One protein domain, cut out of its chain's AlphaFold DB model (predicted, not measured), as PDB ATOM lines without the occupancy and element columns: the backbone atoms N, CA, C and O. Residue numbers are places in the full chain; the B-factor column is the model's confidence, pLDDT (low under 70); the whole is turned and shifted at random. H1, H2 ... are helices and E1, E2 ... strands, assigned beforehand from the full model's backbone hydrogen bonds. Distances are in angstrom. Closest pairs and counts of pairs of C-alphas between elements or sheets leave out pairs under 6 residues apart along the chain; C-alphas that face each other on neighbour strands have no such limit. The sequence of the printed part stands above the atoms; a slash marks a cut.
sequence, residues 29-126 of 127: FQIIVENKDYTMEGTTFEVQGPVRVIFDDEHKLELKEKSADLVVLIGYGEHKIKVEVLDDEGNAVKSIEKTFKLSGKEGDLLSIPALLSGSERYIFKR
ATOM      1  N   PHE A  29      47.510 -28.538  27.311       86.50
ATOM      2  CA  PHE A  29      46.074 -28.394  27.102       86.50
ATOM      3  C   PHE A  29      45.650 -26.975  27.428       86.50
ATOM      4  O   PHE A  29      45.852 -26.506  28.545       86.50
ATOM      5  N   GLN A  30      45.049 -26.303  26.450       88.50
ATOM      6  CA  GLN A  30      44.466 -24.982  26.654       88.50
ATOM      7  C   GLN A  30      43.081 -25.121  27.281       88.50
ATOM      8  O   GLN A  30      42.200 -25.765  26.702       88.50
ATOM      9  N   ILE A  31      42.904 -24.494  28.439       89.12
ATOM     10  CA  ILE A  31      41.646 -24.429  29.182       89.12
ATOM     11  C   ILE A  31      41.274 -22.963  29.335       89.12
ATOM     12  O   ILE A  31      42.104 -22.142  29.728       89.12
ATOM     13  N   ILE A  32      40.019 -22.640  29.049       90.75
ATOM     14  CA  ILE A  32      39.479 -21.307  29.304       90.75
ATOM     15  C   ILE A  32      38.804 -21.347  30.669       90.75
ATOM     16  O   ILE A  32      37.869 -22.113  30.881       90.75
ATOM     17  N   VAL A  33      39.276 -20.530  31.597       93.44
ATOM     18  CA  VAL A  33      38.751 -20.428  32.955       93.44
ATOM     19  C   VAL A  33      37.842 -19.212  33.028       93.44
ATOM     20  O   VAL A  33      38.284 -18.091  32.792       93.44
ATOM     21  N   GLU A  34      36.570 -19.427  33.351       93.81
ATOM     22  CA  GLU A  34      35.551 -18.380  33.380       93.81
ATOM     23  C   GLU A  34      35.024 -18.131  34.792       93.81
ATOM     24  O   GLU A  34      34.603 -19.048  35.502       93.81
ATOM     25  N   ASN A  35      34.962 -16.852  35.158       94.81
ATOM     26  CA  ASN A  35      34.255 -16.366  36.334       94.81
ATOM     27  C   ASN A  35      33.014 -15.566  35.903       94.81
ATOM     28  O   ASN A  35      32.944 -14.348  36.068       94.81
ATOM     29  N   LYS A  36      32.061 -16.252  35.265       93.06
ATOM     30  CA  LYS A  36      30.807 -15.695  34.735       93.06
ATOM     31  C   LYS A  36      29.627 -16.536  35.187       93.06
ATOM     32  O   LYS A  36      29.772 -17.752  35.330       93.06
ATOM     33  N   ASP A  37      28.472 -15.892  35.322       90.75
ATOM     34  CA  ASP A  37      27.224 -16.593  35.592       90.75
ATOM     35  C   ASP A  37      26.984 -17.636  34.500       90.75
ATOM     36  O   ASP A  37      27.105 -17.350  33.304       90.75
ATOM     37  N   TYR A  38      26.667 -18.856  34.913       84.62
ATOM     38  CA  TYR A  38      26.486 -19.969  33.994       84.62
ATOM     39  C   TYR A  38      25.187 -20.692  34.308       84.62
ATOM     40  O   TYR A  38      24.939 -21.059  35.451       84.62
ATOM     41  N   THR A  39      24.348 -20.896  33.294       85.19
ATOM     42  CA  THR A  39      23.091 -21.635  33.444       85.19
ATOM     43  C   THR A  39      23.227 -23.006  32.802       85.19
ATOM     44  O   THR A  39      23.514 -23.110  31.611       85.19
ATOM     45  N   MET A  40      22.985 -24.058  33.578       81.06
ATOM     46  CA  MET A  40      22.996 -25.443  33.114       81.06
ATOM     47  C   MET A  40      21.799 -26.186  33.685       81.06
ATOM     48  O   MET A  40      21.555 -26.116  34.885       81.06
ATOM     49  N   GLU A  41      21.063 -26.910  32.837       80.06
ATOM     50  CA  GLU A  41      19.944 -27.768  33.273       80.06
ATOM     51  C   GLU A  41      18.919 -27.022  34.162       80.06
ATOM     52  O   GLU A  41      18.340 -27.582  35.087       80.06
ATOM     53  N   GLY A  42      18.704 -25.727  33.893       81.69
ATOM     54  CA  GLY A  42      17.791 -24.868  34.657       81.69
ATOM     55  C   GLY A  42      18.346 -24.331  35.982       81.69
ATOM     56  O   GLY A  42      17.643 -23.593  36.665       81.69
ATOM     57  N   THR A  43      19.595 -24.653  36.333       83.75
ATOM     58  CA  THR A  43      20.300 -24.108  37.502       83.75
ATOM     59  C   THR A  43      21.263 -23.009  37.070       83.75
ATOM     60  O   THR A  43      22.110 -23.233  36.204       83.75
ATOM     61  N   THR A  44      21.156 -21.834  37.689       88.56
ATOM     62  CA  THR A  44      22.095 -20.724  37.490       88.56
ATOM     63  C   THR A  44      23.148 -20.739  38.588       88.56
ATOM     64  O   THR A  44      22.825 -20.673  39.772       88.56
ATOM     65  N   PHE A  45      24.412 -20.820  38.190       89.00
ATOM     66  CA  PHE A  45      25.562 -20.666  39.069       89.00
ATOM     67  C   PHE A  45      26.023 -19.214  39.017       89.00
ATOM     68  O   PHE A  45      26.558 -18.778  37.998       89.00
ATOM     69  N   GLU A  46      25.798 -18.481  40.102       90.88
ATOM     70  CA  GLU A  46      26.145 -17.063  40.209       90.88
ATOM     71  C   GLU A  46      27.594 -16.863  40.663       90.88
ATOM     72  O   GLU A  46      28.140 -17.622  41.476       90.88
ATOM     73  N   VAL A  47      28.221 -15.819  40.131       92.06
ATOM     74  CA  VAL A  47      29.558 -15.384  40.537       92.06
ATOM     75  C   VAL A  47      29.558 -14.934  42.003       92.06
ATOM     76  O   VAL A  47      28.722 -14.147  42.430       92.06
ATOM     77  N   GLN A  48      30.532 -15.423  42.779       90.19
ATOM     78  CA  GLN A  48      30.680 -15.125  44.216       90.19
ATOM     79  C   GLN A  48      31.670 -13.977  44.503       90.19
ATOM     80  O   GLN A  48      32.017 -13.761  45.661       90.19
ATOM     81  N   GLY A  49      32.142 -13.274  43.468       91.94
ATOM     82  CA  GLY A  49      33.129 -12.191  43.553       91.94
ATOM     83  C   GLY A  49      34.378 -12.435  42.690       91.94
ATOM     84  O   GLY A  49      34.394 -13.358  41.863       91.94
ATOM     85  N   PRO A  50      35.435 -11.616  42.847       94.62
ATOM     86  CA  PRO A  50      36.734 -11.877  42.237       94.62
ATOM     87  C   PRO A  50      37.355 -13.158  42.804       94.62
ATOM     88  O   PRO A  50      37.191 -13.492  43.977       94.62
ATOM     89  N   VAL A  51      38.083 -13.894  41.967       96.25
ATOM     90  CA  VAL A  51      38.672 -15.184  42.343       96.25
ATOM     91  C   VAL A  51      40.132 -15.278  41.937       96.25
ATOM     92  O   VAL A  51      40.547 -14.770  40.896       96.25
ATOM     93  N   ARG A  52      40.907 -16.002  42.736       96.19
ATOM     94  CA  ARG A  52      42.233 -16.493  42.386       96.19
ATOM     95  C   ARG A  52      42.158 -17.994  42.159       96.19
ATOM     96  O   ARG A  52      41.725 -18.739  43.031       96.19
ATOM     97  N   VAL A  53      42.592 -18.435  40.989       96.12
ATOM     98  CA  VAL A  53      42.603 -19.838  40.584       96.12
ATOM     99  C   VAL A  53      44.050 -20.280  40.461       96.12
ATOM    100  O   VAL A  53      44.842 -19.621  39.796       96.12
ATOM    101  N   ILE A  54      44.406 -21.369  41.125       95.75
ATOM    102  CA  ILE A  54      45.754 -21.927  41.145       95.75
ATOM    103  C   ILE A  54      45.667 -23.356  40.623       95.75
ATOM    104  O   ILE A  54      44.916 -24.165  41.170       95.75
ATOM    105  N   PHE A  55      46.425 -23.664  39.578       94.44
ATOM    106  CA  PHE A  55      46.544 -25.008  39.028       94.44
ATOM    107  C   PHE A  55      47.908 -25.599  39.351       94.44
ATOM    108  O   PHE A  55      48.926 -24.931  39.161       94.44
ATOM    109  N   ASP A  56      47.903 -26.839  39.839       92.12
ATOM    110  CA  ASP A  56      49.097 -27.637  40.156       92.12
ATOM    111  C   ASP A  56      50.131 -26.900  41.027       92.12
ATOM    112  O   ASP A  56      51.324 -27.157  40.946       92.12
ATOM    113  N   ASP A  57      49.665 -25.960  41.859       90.38
ATOM    114  CA  ASP A  57      50.486 -25.077  42.698       90.38
ATOM    115  C   ASP A  57      51.505 -24.198  41.915       90.38
ATOM    116  O   ASP A  57      52.316 -23.500  42.522       90.38
ATOM    117  N   GLU A  58      51.416 -24.150  40.577       88.50
ATOM    118  CA  GLU A  58      52.336 -23.426  39.683       88.50
ATOM    119  C   GLU A  58      51.656 -22.282  38.917       88.50
ATOM    120  O   GLU A  58      52.158 -21.154  38.879       88.50
ATOM    121  N   HIS A  59      50.502 -22.545  38.299       91.06
ATOM    122  CA  HIS A  59      49.826 -21.572  37.441       91.06
ATOM    123  C   HIS A  59      48.760 -20.812  38.215       91.06
ATOM    124  O   HIS A  59      47.753 -21.388  38.616       91.06
ATOM    125  N   LYS A  60      48.946 -19.503  38.380       94.00
ATOM    126  CA  LYS A  60      48.010 -18.629  39.090       94.00
ATOM    127  C   LYS A  60      47.309 -17.673  38.122       94.00
ATOM    128  O   LYS A  60      47.969 -16.918  37.415       94.00
ATOM    129  N   LEU A  61      45.981 -17.665  38.162       94.50
ATOM    130  CA  LEU A  61      45.111 -16.709  37.482       94.50
ATOM    131  C   LEU A  61      44.330 -15.891  38.510       94.50
ATOM    132  O   LEU A  61      43.853 -16.433  39.504       94.50
ATOM    133  N   GLU A  62      44.160 -14.597  38.257       94.50
ATOM    134  CA  GLU A  62      43.263 -13.735  39.031       94.50
ATOM    135  C   GLU A  62      42.169 -13.212  38.101       94.50
ATOM    136  O   GLU A  62      42.432 -12.478  37.150       94.50
ATOM    137  N   LEU A  63      40.932 -13.633  38.357       94.62
ATOM    138  CA  LEU A  63      39.771 -13.346  37.528       94.62
ATOM    139  C   LEU A  63      38.829 -12.416  38.282       94.62
ATOM    140  O   LEU A  63      38.309 -12.748  39.347       94.62
ATOM    141  N   LYS A  64      38.547 -11.261  37.684       93.62
ATOM    142  CA  LYS A  64      37.451 -10.394  38.126       93.62
ATOM    143  C   LYS A  64      36.107 -11.048  37.827       93.62
ATOM    144  O   LYS A  64      36.015 -12.002  37.047       93.62
ATOM    145  N   GLU A  65      35.051 -10.499  38.400       92.06
ATOM    146  CA  GLU A  65      33.698 -10.858  37.995       92.06
ATOM    147  C   GLU A  65      33.505 -10.642  36.491       92.06
ATOM    148  O   GLU A  65      34.008  -9.680  35.904       92.06
ATOM    149  N   LYS A  66      32.770 -11.560  35.865       92.00
ATOM    150  CA  LYS A  66      32.433 -11.559  34.436       92.00
ATOM    151  C   LYS A  66      33.639 -11.655  33.492       92.00
ATOM    152  O   LYS A  66      33.506 -11.400  32.294       92.00
ATOM    153  N   SER A  67      34.802 -12.055  34.004       93.69
ATOM    154  CA  SER A  67      36.025 -12.225  33.216       93.69
ATOM    155  C   SER A  67      36.317 -13.693  32.907       93.69
ATOM    156  O   SER A  67      35.747 -14.609  33.504       93.69
ATOM    157  N   ALA A  68      37.177 -13.906  31.918       93.00
ATOM    158  CA  ALA A  68      37.690 -15.210  31.540       93.00
ATOM    159  C   ALA A  68      39.151 -15.067  31.121       93.00
ATOM    160  O   ALA A  68      39.511 -14.042  30.541       93.00
ATOM    161  N   ASP A  69      39.956 -16.089  31.384       94.12
ATOM    162  CA  ASP A  69      41.354 -16.138  30.963       94.12
ATOM    163  C   ASP A  69      41.754 -17.562  30.563       94.12
ATOM    164  O   ASP A  69      41.047 -18.526  30.862       94.12
ATOM    165  N   LEU A  70      42.864 -17.701  29.849       92.00
ATOM    166  CA  LEU A  70      43.355 -18.971  29.333       92.00
ATOM    167  C   LEU A  70      44.538 -19.465  30.167       92.00
ATOM    168  O   LEU A  70      45.505 -18.742  30.394       92.00
ATOM    169  N   VAL A  71      44.494 -20.735  30.558       91.50
ATOM    170  CA  VAL A  71      45.629 -21.442  31.159       91.50
ATOM    171  C   VAL A  71      46.045 -22.606  30.270       91.50
ATOM    172  O   VAL A  71      45.219 -23.234  29.606       91.50
ATOM    173  N   VAL A  72      47.344 -22.897  30.257       90.81
ATOM    174  CA  VAL A  72      47.894 -24.091  29.617       90.81
ATOM    175  C   VAL A  72      48.360 -25.037  30.710       90.81
ATOM    176  O   VAL A  72      49.284 -24.697  31.438       90.81
ATOM    177  N   LEU A  73      47.739 -26.211  30.812       89.88
ATOM    178  CA  LEU A  73      48.175 -27.267  31.731       89.88
ATOM    179  C   LEU A  73      48.963 -28.326  30.971       89.88
ATOM    180  O   LEU A  73      48.577 -28.712  29.868       89.88
ATOM    181  N   ILE A  74      50.076 -28.780  31.540       88.81
ATOM    182  CA  ILE A  74      51.000 -29.701  30.875       88.81
ATOM    183  C   ILE A  74      50.774 -31.125  31.380       88.81
ATOM    184  O   ILE A  74      50.800 -31.386  32.579       88.81
ATOM    185  N   GLY A  75      50.629 -32.054  30.440       82.81
ATOM    186  CA  GLY A  75      50.547 -33.482  30.706       82.81
ATOM    187  C   GLY A  75      49.121 -34.018  30.710       82.81
ATOM    188  O   GLY A  75      48.156 -33.337  31.035       82.81
ATOM    189  N   TYR A  76      48.974 -35.276  30.297       79.00
ATOM    190  CA  TYR A  76      47.732 -36.020  30.479       79.00
ATOM    191  C   TYR A  76      47.680 -36.555  31.911       79.00
ATOM    192  O   TYR A  76      48.569 -37.316  32.298       79.00
ATOM    193  N   GLY A  77      46.614 -36.273  32.659       79.69
ATOM    194  CA  GLY A  77      46.454 -36.892  33.970       79.69
ATOM    195  C   GLY A  77      45.513 -36.174  34.920       79.69
ATOM    196  O   GLY A  77      44.529 -35.554  34.511       79.69
ATOM    197  N   GLU A  78      45.812 -36.363  36.202       87.88
ATOM    198  CA  GLU A  78      45.186 -35.666  37.316       87.88
ATOM    199  C   GLU A  78      45.886 -34.328  37.523       87.88
ATOM    200  O   GLU A  78      47.105 -34.280  37.639       87.88
ATOM    201  N   HIS A  79      45.087 -33.272  37.582       90.25
ATOM    202  CA  HIS A  79      45.505 -31.918  37.895       90.25
ATOM    203  C   HIS A  79      44.781 -31.458  39.146       90.25
ATOM    204  O   HIS A  79      43.651 -31.876  39.431       90.25
ATOM    205  N   LYS A  80      45.422 -30.574  39.892       93.12
ATOM    206  CA  LYS A  80      44.863 -29.932  41.068       93.12
ATOM    207  C   LYS A  80      44.421 -28.526  40.703       93.12
ATOM    208  O   LYS A  80      45.162 -27.775  40.081       93.12
ATOM    209  N   ILE A  81      43.215 -28.163  41.123       94.25
ATOM    210  CA  ILE A  81      42.714 -26.794  41.094       94.25
ATOM    211  C   ILE A  81      42.420 -26.345  42.519       94.25
ATOM    212  O   ILE A  81      41.695 -27.008  43.264       94.25
ATOM    213  N   LYS A  82      42.951 -25.185  42.884       96.00
ATOM    214  CA  LYS A  82      42.584 -24.451  44.086       96.00
ATOM    215  C   LYS A  82      41.940 -23.139  43.668       96.00
ATOM    216  O   LYS A  82      42.511 -22.389  42.884       96.00
ATOM    217  N   VAL A  83      40.752 -22.861  44.185       96.06
ATOM    218  CA  VAL A  83      40.052 -21.593  43.962       96.06
ATOM    219  C   VAL A  83      39.943 -20.864  45.285       96.06
ATOM    220  O   VAL A  83      39.523 -21.445  46.282       96.06
ATOM    221  N   GLU A  84      40.308 -19.592  45.286       96.31
ATOM    222  CA  GLU A  84      40.164 -18.661  46.397       96.31
ATOM    223  C   GLU A  84      39.217 -17.541  45.958       96.31
ATOM    224  O   GLU A  84      39.483 -16.867  44.968       96.31
ATOM    225  N   VAL A  85      38.106 -17.349  46.666       95.50
ATOM    226  CA  VAL A  85      37.255 -16.161  46.511       95.50
ATOM    227  C   VAL A  85      37.898 -15.035  47.302       95.50
ATOM    228  O   VAL A  85      38.287 -15.254  48.453       95.50
ATOM    229  N   LEU A  86      38.036 -13.869  46.681       95.31
ATOM    230  CA  LEU A  86      38.726 -12.716  47.245       95.31
ATOM    231  C   LEU A  86      37.726 -11.662  47.734       95.31
ATOM    232  O   LEU A  86      36.663 -11.496  47.136       95.31
ATOM    233  N   ASP A  87      38.080 -10.949  48.801       92.12
ATOM    234  CA  ASP A  87      37.428  -9.691  49.177       92.12
ATOM    235  C   ASP A  87      37.986  -8.496  48.378       92.12
ATOM    236  O   ASP A  87      38.885  -8.638  47.542       92.12
ATOM    237  N   ASP A  88      37.453  -7.302  48.651       87.44
ATOM    238  CA  ASP A  88      37.876  -6.046  48.016       87.44
ATOM    239  C   ASP A  88      39.343  -5.677  48.315       87.44
ATOM    240  O   ASP A  88      39.958  -4.914  47.567       87.44
ATOM    241  N   GLU A  89      39.919  -6.222  49.389       88.81
ATOM    242  CA  GLU A  89      41.318  -6.027  49.786       88.81
ATOM    243  C   GLU A  89      42.255  -7.087  49.169       88.81
ATOM    244  O   GLU A  89      43.479  -6.974  49.266       88.81
ATOM    245  N   GLY A  90      41.705  -8.100  48.488       86.88
ATOM    246  CA  GLY A  90      42.446  -9.187  47.848       86.88
ATOM    247  C   GLY A  90      42.781 -10.367  48.770       86.88
ATOM    248  O   GLY A  90      43.581 -11.234  48.384       86.88
ATOM    249  N   ASN A  91      42.187 -10.430  49.964       92.06
ATOM    250  CA  ASN A  91      42.338 -11.546  50.892       92.06
ATOM    251  C   ASN A  91      41.380 -12.685  50.534       92.06
ATOM    252  O   ASN A  91      40.239 -12.468  50.133       92.06
ATOM    253  N   ALA A  92      41.831 -13.926  50.716       93.56
ATOM    254  CA  ALA A  92      40.997 -15.097  50.476       93.56
ATOM    255  C   ALA A  92      39.970 -15.275  51.608       93.56
ATOM    256  O   ALA A  92      40.334 -15.621  52.731       93.56
ATOM    257  N   VAL A  93      38.685 -15.099  51.297       94.38
ATOM    258  CA  VAL A  93      37.570 -15.294  52.246       94.38
ATOM    259  C   VAL A  93      36.996 -16.709  52.206       94.38
ATOM    260  O   VAL A  93      36.405 -17.183  53.174       94.38
ATOM    261  N   LYS A  94      37.180 -17.412  51.087       92.81
ATOM    262  CA  LYS A  94      36.744 -18.799  50.894       92.81
ATOM    263  C   LYS A  94      37.733 -19.505  49.987       92.81
ATOM    264  O   LYS A  94      38.152 -18.932  48.988       92.81
ATOM    265  N   SER A  95      38.074 -20.752  50.298       93.62
ATOM    266  CA  SER A  95      38.923 -21.567  49.434       93.62
ATOM    267  C   SER A  95      38.368 -22.973  49.268       93.62
ATOM    268  O   SER A  95      37.842 -23.555  50.217       93.62
ATOM    269  N   ILE A  96      38.479 -23.503  48.054       94.50
ATOM    270  CA  ILE A  96      38.205 -24.901  47.736       94.50
ATOM    271  C   ILE A  96      39.384 -25.482  46.966       94.50
ATOM    272  O   ILE A  96      40.026 -24.790  46.178       94.50
ATOM    273  N   GLU A  97      39.637 -26.767  47.166       94.31
ATOM    274  CA  GLU A  97      40.665 -27.518  46.456       94.31
ATOM    275  C   GLU A  97      40.049 -28.809  45.920       94.31
ATOM    276  O   GLU A  97      39.336 -29.512  46.641       94.31
ATOM    277  N   LYS A  98      40.275 -29.094  44.637       91.88
ATOM    278  CA  LYS A  98      39.766 -30.285  43.955       91.88
ATOM    279  C   LYS A  98      40.812 -30.839  42.998       91.88
ATOM    280  O   LYS A  98      41.600 -30.103  42.412       91.88
ATOM    281  N   THR A  99      40.754 -32.147  42.794       91.56
ATOM    282  CA  THR A  99      41.506 -32.835  41.743       91.56
ATOM    283  C   THR A  99      40.563 -33.157  40.593       91.56
ATOM    284  O   THR A  99      39.412 -33.543  40.812       91.56
ATOM    285  N   PHE A 100      41.041 -33.009  39.364       87.25
ATOM    286  CA  PHE A 100      40.275 -33.290  38.158       87.25
ATOM    287  C   PHE A 100      41.148 -33.943  37.095       87.25
ATOM    288  O   PHE A 100      42.366 -33.798  37.101       87.25
ATOM    289  N   LYS A 101      40.526 -34.691  36.182       83.19
ATOM    290  CA  LYS A 101      41.232 -35.324  35.065       83.19
ATOM    291  C   LYS A 101      41.015 -34.534  33.794       83.19
ATOM    292  O   LYS A 101      39.875 -34.315  33.390       83.19
ATOM    293  N   LEU A 102      42.105 -34.177  33.131       77.00
ATOM    294  CA  LEU A 102      42.050 -33.580  31.805       77.00
ATOM    295  C   LEU A 102      41.748 -34.668  30.766       77.00
ATOM    296  O   LEU A 102      42.605 -35.483  30.425       77.00
ATOM    297  N   SER A 103      40.516 -34.692  30.245       65.56
ATOM    298  CA  SER A 103      40.103 -35.643  29.198       65.56
ATOM    299  C   SER A 103      40.605 -35.293  27.789       65.56
ATOM    300  O   SER A 103      40.351 -36.028  26.834       65.56
ATOM    301  N   GLY A 104      41.385 -34.220  27.655       56.22
ATOM    302  CA  GLY A 104      42.313 -34.032  26.546       56.22
ATOM    303  C   GLY A 104      41.743 -33.440  25.259       56.22
ATOM    304  O   GLY A 104      42.305 -33.696  24.188       56.22
ATOM    305  N   LYS A 105      40.662 -32.655  25.336       64.38
ATOM    306  CA  LYS A 105      40.215 -31.811  24.222       64.38
ATOM    307  C   LYS A 105      40.597 -30.362  24.512       64.38
ATOM    308  O   LYS A 105      40.390 -29.866  25.610       64.38
ATOM    309  N   GLU A 106      41.244 -29.722  23.545       61.03
ATOM    310  CA  GLU A 106      41.601 -28.306  23.644       61.03
ATOM    311  C   GLU A 106      40.334 -27.446  23.608       61.03
ATOM    312  O   GLU A 106      39.407 -27.742  22.849       61.03
ATOM    313  N   GLY A 107      40.303 -26.381  24.413       61.75
ATOM    314  CA  GLY A 107      39.174 -25.449  24.455       61.75
ATOM    315  C   GLY A 107      38.047 -25.852  25.407       61.75
ATOM    316  O   GLY A 107      36.943 -25.318  25.285       61.75
ATOM    317  N   ASP A 108      38.309 -26.771  26.339       79.69
ATOM    318  CA  ASP A 108      37.398 -27.040  27.449       79.69
ATOM    319  C   ASP A 108      37.251 -25.770  28.323       79.69
ATOM    320  O   ASP A 108      38.219 -25.054  28.603       79.69
ATOM    321  N   LEU A 109      36.013 -25.475  28.718       85.62
ATOM    322  CA  LEU A 109      35.618 -24.323  29.526       85.62
ATOM    323  C   LEU A 109      35.476 -24.745  30.986       85.62
ATOM    324  O   LEU A 109      34.679 -25.625  31.298       85.62
ATOM    325  N   LEU A 110      36.208 -24.105  31.890       90.12
ATOM    326  CA  LEU A 110      36.125 -24.334  33.327       90.12
ATOM    327  C   LEU A 110      35.345 -23.190  33.977       90.12
ATOM    328  O   LEU A 110      35.836 -22.067  34.050       90.12
ATOM    329  N   SER A 111      34.142 -23.475  34.475       91.81
ATOM    330  CA  SER A 111      33.326 -22.485  35.188       91.81
ATOM    331  C   SER A 111      33.628 -22.499  36.680       91.81
ATOM    332  O   SER A 111      33.369 -23.482  37.382       91.81
ATOM    333  N   ILE A 112      34.136 -21.375  37.181       94.06
ATOM    334  CA  ILE A 112      34.424 -21.195  38.602       94.06
ATOM    335  C   ILE A 112      33.144 -21.171  39.456       94.06
ATOM    336  O   ILE A 112      33.118 -21.872  40.471       94.06
ATOM    337  N   PRO A 113      32.054 -20.482  39.065       92.25
ATOM    338  CA  PRO A 113      30.797 -20.532  39.815       92.25
ATOM    339  C   PRO A 113      30.219 -21.944  39.962       92.25
ATOM    340  O   PRO A 113      29.791 -22.322  41.057       92.25
ATOM    341  N   ALA A 114      30.260 -22.759  38.901       91.19
ATOM    342  CA  ALA A 114      29.800 -24.149  38.957       91.19
ATOM    343  C   ALA A 114      30.656 -24.990  39.921       91.19
ATOM    344  O   ALA A 114      30.124 -25.753  40.733       91.19
ATOM    345  N   LEU A 115      31.980 -24.799  39.883       91.19
ATOM    346  CA  LEU A 115      32.925 -25.467  40.778       91.19
ATOM    347  C   LEU A 115      32.698 -25.081  42.252       91.19
ATOM    348  O   LEU A 115      32.651 -25.957  43.118       91.19
ATOM    349  N   LEU A 116      32.510 -23.787  42.538       91.06
ATOM    350  CA  LEU A 116      32.258 -23.250  43.884       91.06
ATOM    351  C   LEU A 116      30.898 -23.656  44.459       91.06
ATOM    352  O   LEU A 116      30.740 -23.690  45.682       91.06
ATOM    353  N   SER A 117      29.933 -23.956  43.593       88.06
ATOM    354  CA  SER A 117      28.601 -24.441  43.971       88.06
ATOM    355  C   SER A 117      28.573 -25.947  44.251       88.06
ATOM    356  O   SER A 117      27.542 -26.482  44.645       88.06
ATOM    357  N   GLY A 118      29.699 -26.645  44.061       84.38
ATOM    358  CA  GLY A 118      29.808 -28.080  44.312       84.38
ATOM    359  C   GLY A 118      29.272 -28.963  43.185       84.38
ATOM    360  O   GLY A 118      29.161 -30.169  43.393       84.38
ATOM    361  N   SER A 119      28.983 -28.403  42.002       83.81
ATOM    362  CA  SER A 119      28.578 -29.189  40.830       83.81
ATOM    363  C   SER A 119      29.636 -30.248  40.503       83.81
ATOM    364  O   SER A 119      30.837 -29.964  40.512       83.81
ATOM    365  N   GLU A 120      29.207 -31.467  40.173       80.50
ATOM    366  CA  GLU A 120      30.105 -32.501  39.638       80.50
ATOM    367  C   GLU A 120      30.551 -32.183  38.202       80.50
ATOM    368  O   GLU A 120      31.574 -32.684  37.734       80.50
ATOM    369  N   ARG A 121      29.816 -31.298  37.514       81.81
ATOM    370  CA  ARG A 121      30.065 -30.884  36.135       81.81
ATOM    371  C   ARG A 121      30.380 -29.390  36.084       81.81
ATOM    372  O   ARG A 121      29.480 -28.552  36.079       81.81
ATOM    373  N   TYR A 122      31.671 -29.074  36.078       84.75
ATOM    374  CA  TYR A 122      32.213 -27.706  36.014       84.75
ATOM    375  C   TYR A 122      33.199 -27.497  34.855       84.75
ATOM    376  O   TYR A 122      33.609 -26.366  34.601       84.75
ATOM    377  N   ILE A 123      33.574 -28.577  34.160       84.62
ATOM    378  CA  ILE A 123      34.322 -28.534  32.903       84.62
ATOM    379  C   ILE A 123      33.341 -28.855  31.781       84.62
ATOM    380  O   ILE A 123      32.722 -29.924  31.761       84.62
ATOM    381  N   PHE A 124      33.194 -27.920  30.855       79.00
ATOM    382  CA  PHE A 124      32.291 -28.009  29.725       79.00
ATOM    383  C   PHE A 124      33.088 -28.132  28.445       79.00
ATOM    384  O   PHE A 124      34.046 -27.403  28.200       79.00
ATOM    385  N   LYS A 125      32.649 -29.049  27.597       68.12
ATOM    386  CA  LYS A 125      33.201 -29.183  26.264       68.12
ATOM    387  C   LYS A 125      32.535 -28.145  25.370       68.12
ATOM    388  O   LYS A 125      31.308 -28.078  25.331       68.12
ATOM    389  N   ARG A 126      33.331 -27.372  24.637       59.12
ATOM    390  CA  ARG A 126      32.811 -26.515  23.575       59.12
ATOM    391  C   ARG A 126      32.259 -27.406  22.447       59.12
ATOM    392  O   ARG A 126      32.985 -28.270  21.945       59.12
TER     393      ARG A 126
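Overview. This is residues 29 to 126 of the 127 residues of an uncharacterized protein of Synergistaceae bacterium (UniProt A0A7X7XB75). Two sheets lie face to face as a small sandwich: a twisted wall of four strands, E5, E4, E7 and E8, and a smaller sheet of three, E6, E1 and E9. The sheets come close at the edge strands E5 and E6; at the opposite side, where E8 and E9 stand apart, the short helix H1 lies between them, and the small hairpin E2 and E3 reaches away from the sandwich. The printed part has 98 residues, with nine named strands in order E1 to E9 and then H1, and its class is mostly strand. The four-stranded sheet is antiparallel, in the order E5, E4, E7, E8; the sheet E6, E1, E9 is mixed. The whole is compact, with a radius of gyration of the C-alphas of 12.6 A and spans of 36 by 34 by 20 A.

Along the chain. E1 is residues 29 to 35, 19.2 A from first to last C-alpha, and begins with C-alpha 29 at (46.074, -28.394, 27.102). E2 is residues 38 to 40 and E3 residues 43 to 45. E4, residues 51 to 55, and E5, residues 59 to 63, each measure 13.0 A. E6 is residues 67 to 74, 23.1 A. E7, residues 78 to 86, measures 25.8 A. E8, residues 92 to 101, is the longest strand by residues and measures 25.4 A; its C-alpha 92 is at (40.997, -15.097, 50.476). E9 is residues 108 to 111, 9.9 A. H1 is residues 112 to 116, ending with C-alpha 116 at (32.258, -23.250, 43.884).

Arrangement. In the larger sheet E5 and E8 are edge strands. E4 and E5 form a hairpin, antiparallel at 162 degrees, with N 53 and O 61 2.8 A apart. E4 and E7 are antiparallel at 161 degrees, with N 52 and O 84 2.8 A apart. E7 and E8 form a hairpin at 163 degrees, with N 81 and O 98 2.8 A apart. In the other sheet E1 is the inner strand. E6 and E1 are antiparallel at 153 degrees, with N 31 and O 71 2.9 A apart. E1 and E9 are parallel at 26 degrees, with N 34 and O 110 2.8 A apart. The facing parts of this sandwich, two sheets face to face, are 9.2 A centre to centre, and their strands stand at 17 degrees. The closest C-alphas of E5 and E6 are those of Leu 63 and Asp 69, 7.3 A apart. H1 is on the larger sheet at a height over the sheet of 9.0 A, only just over E7, on which 3 of its C-alphas fall; it only grazes the sheet E6, E1, E9, with residues 112 to 114. Its O i to N i+4 pair is within hydrogen-bond range. The hairpin E2 and E3 is antiparallel at 155 degrees, with N 40 and O 43 2.9 A apart; the closest C-alphas of E3 and H1 are those of Phe 45 and Pro 113, 5.3 A apart. E3 is apart from E7 and E8, for instance.

Size, cuts and confidence. The C-alphas farthest apart are those of Glu 89 and Gly 104, 36.4 A. The printed part has no cut and no long link; the link from E8 to E9, with 6 residues, is short and the others are tight. Near its end, residues 123 to 124 make a short antiparallel pairing with residues 109 to 110 of E9. The mean pLDDT of the printed part is 88.0, and residues 103 to 107 and 125 to 126 are under 70.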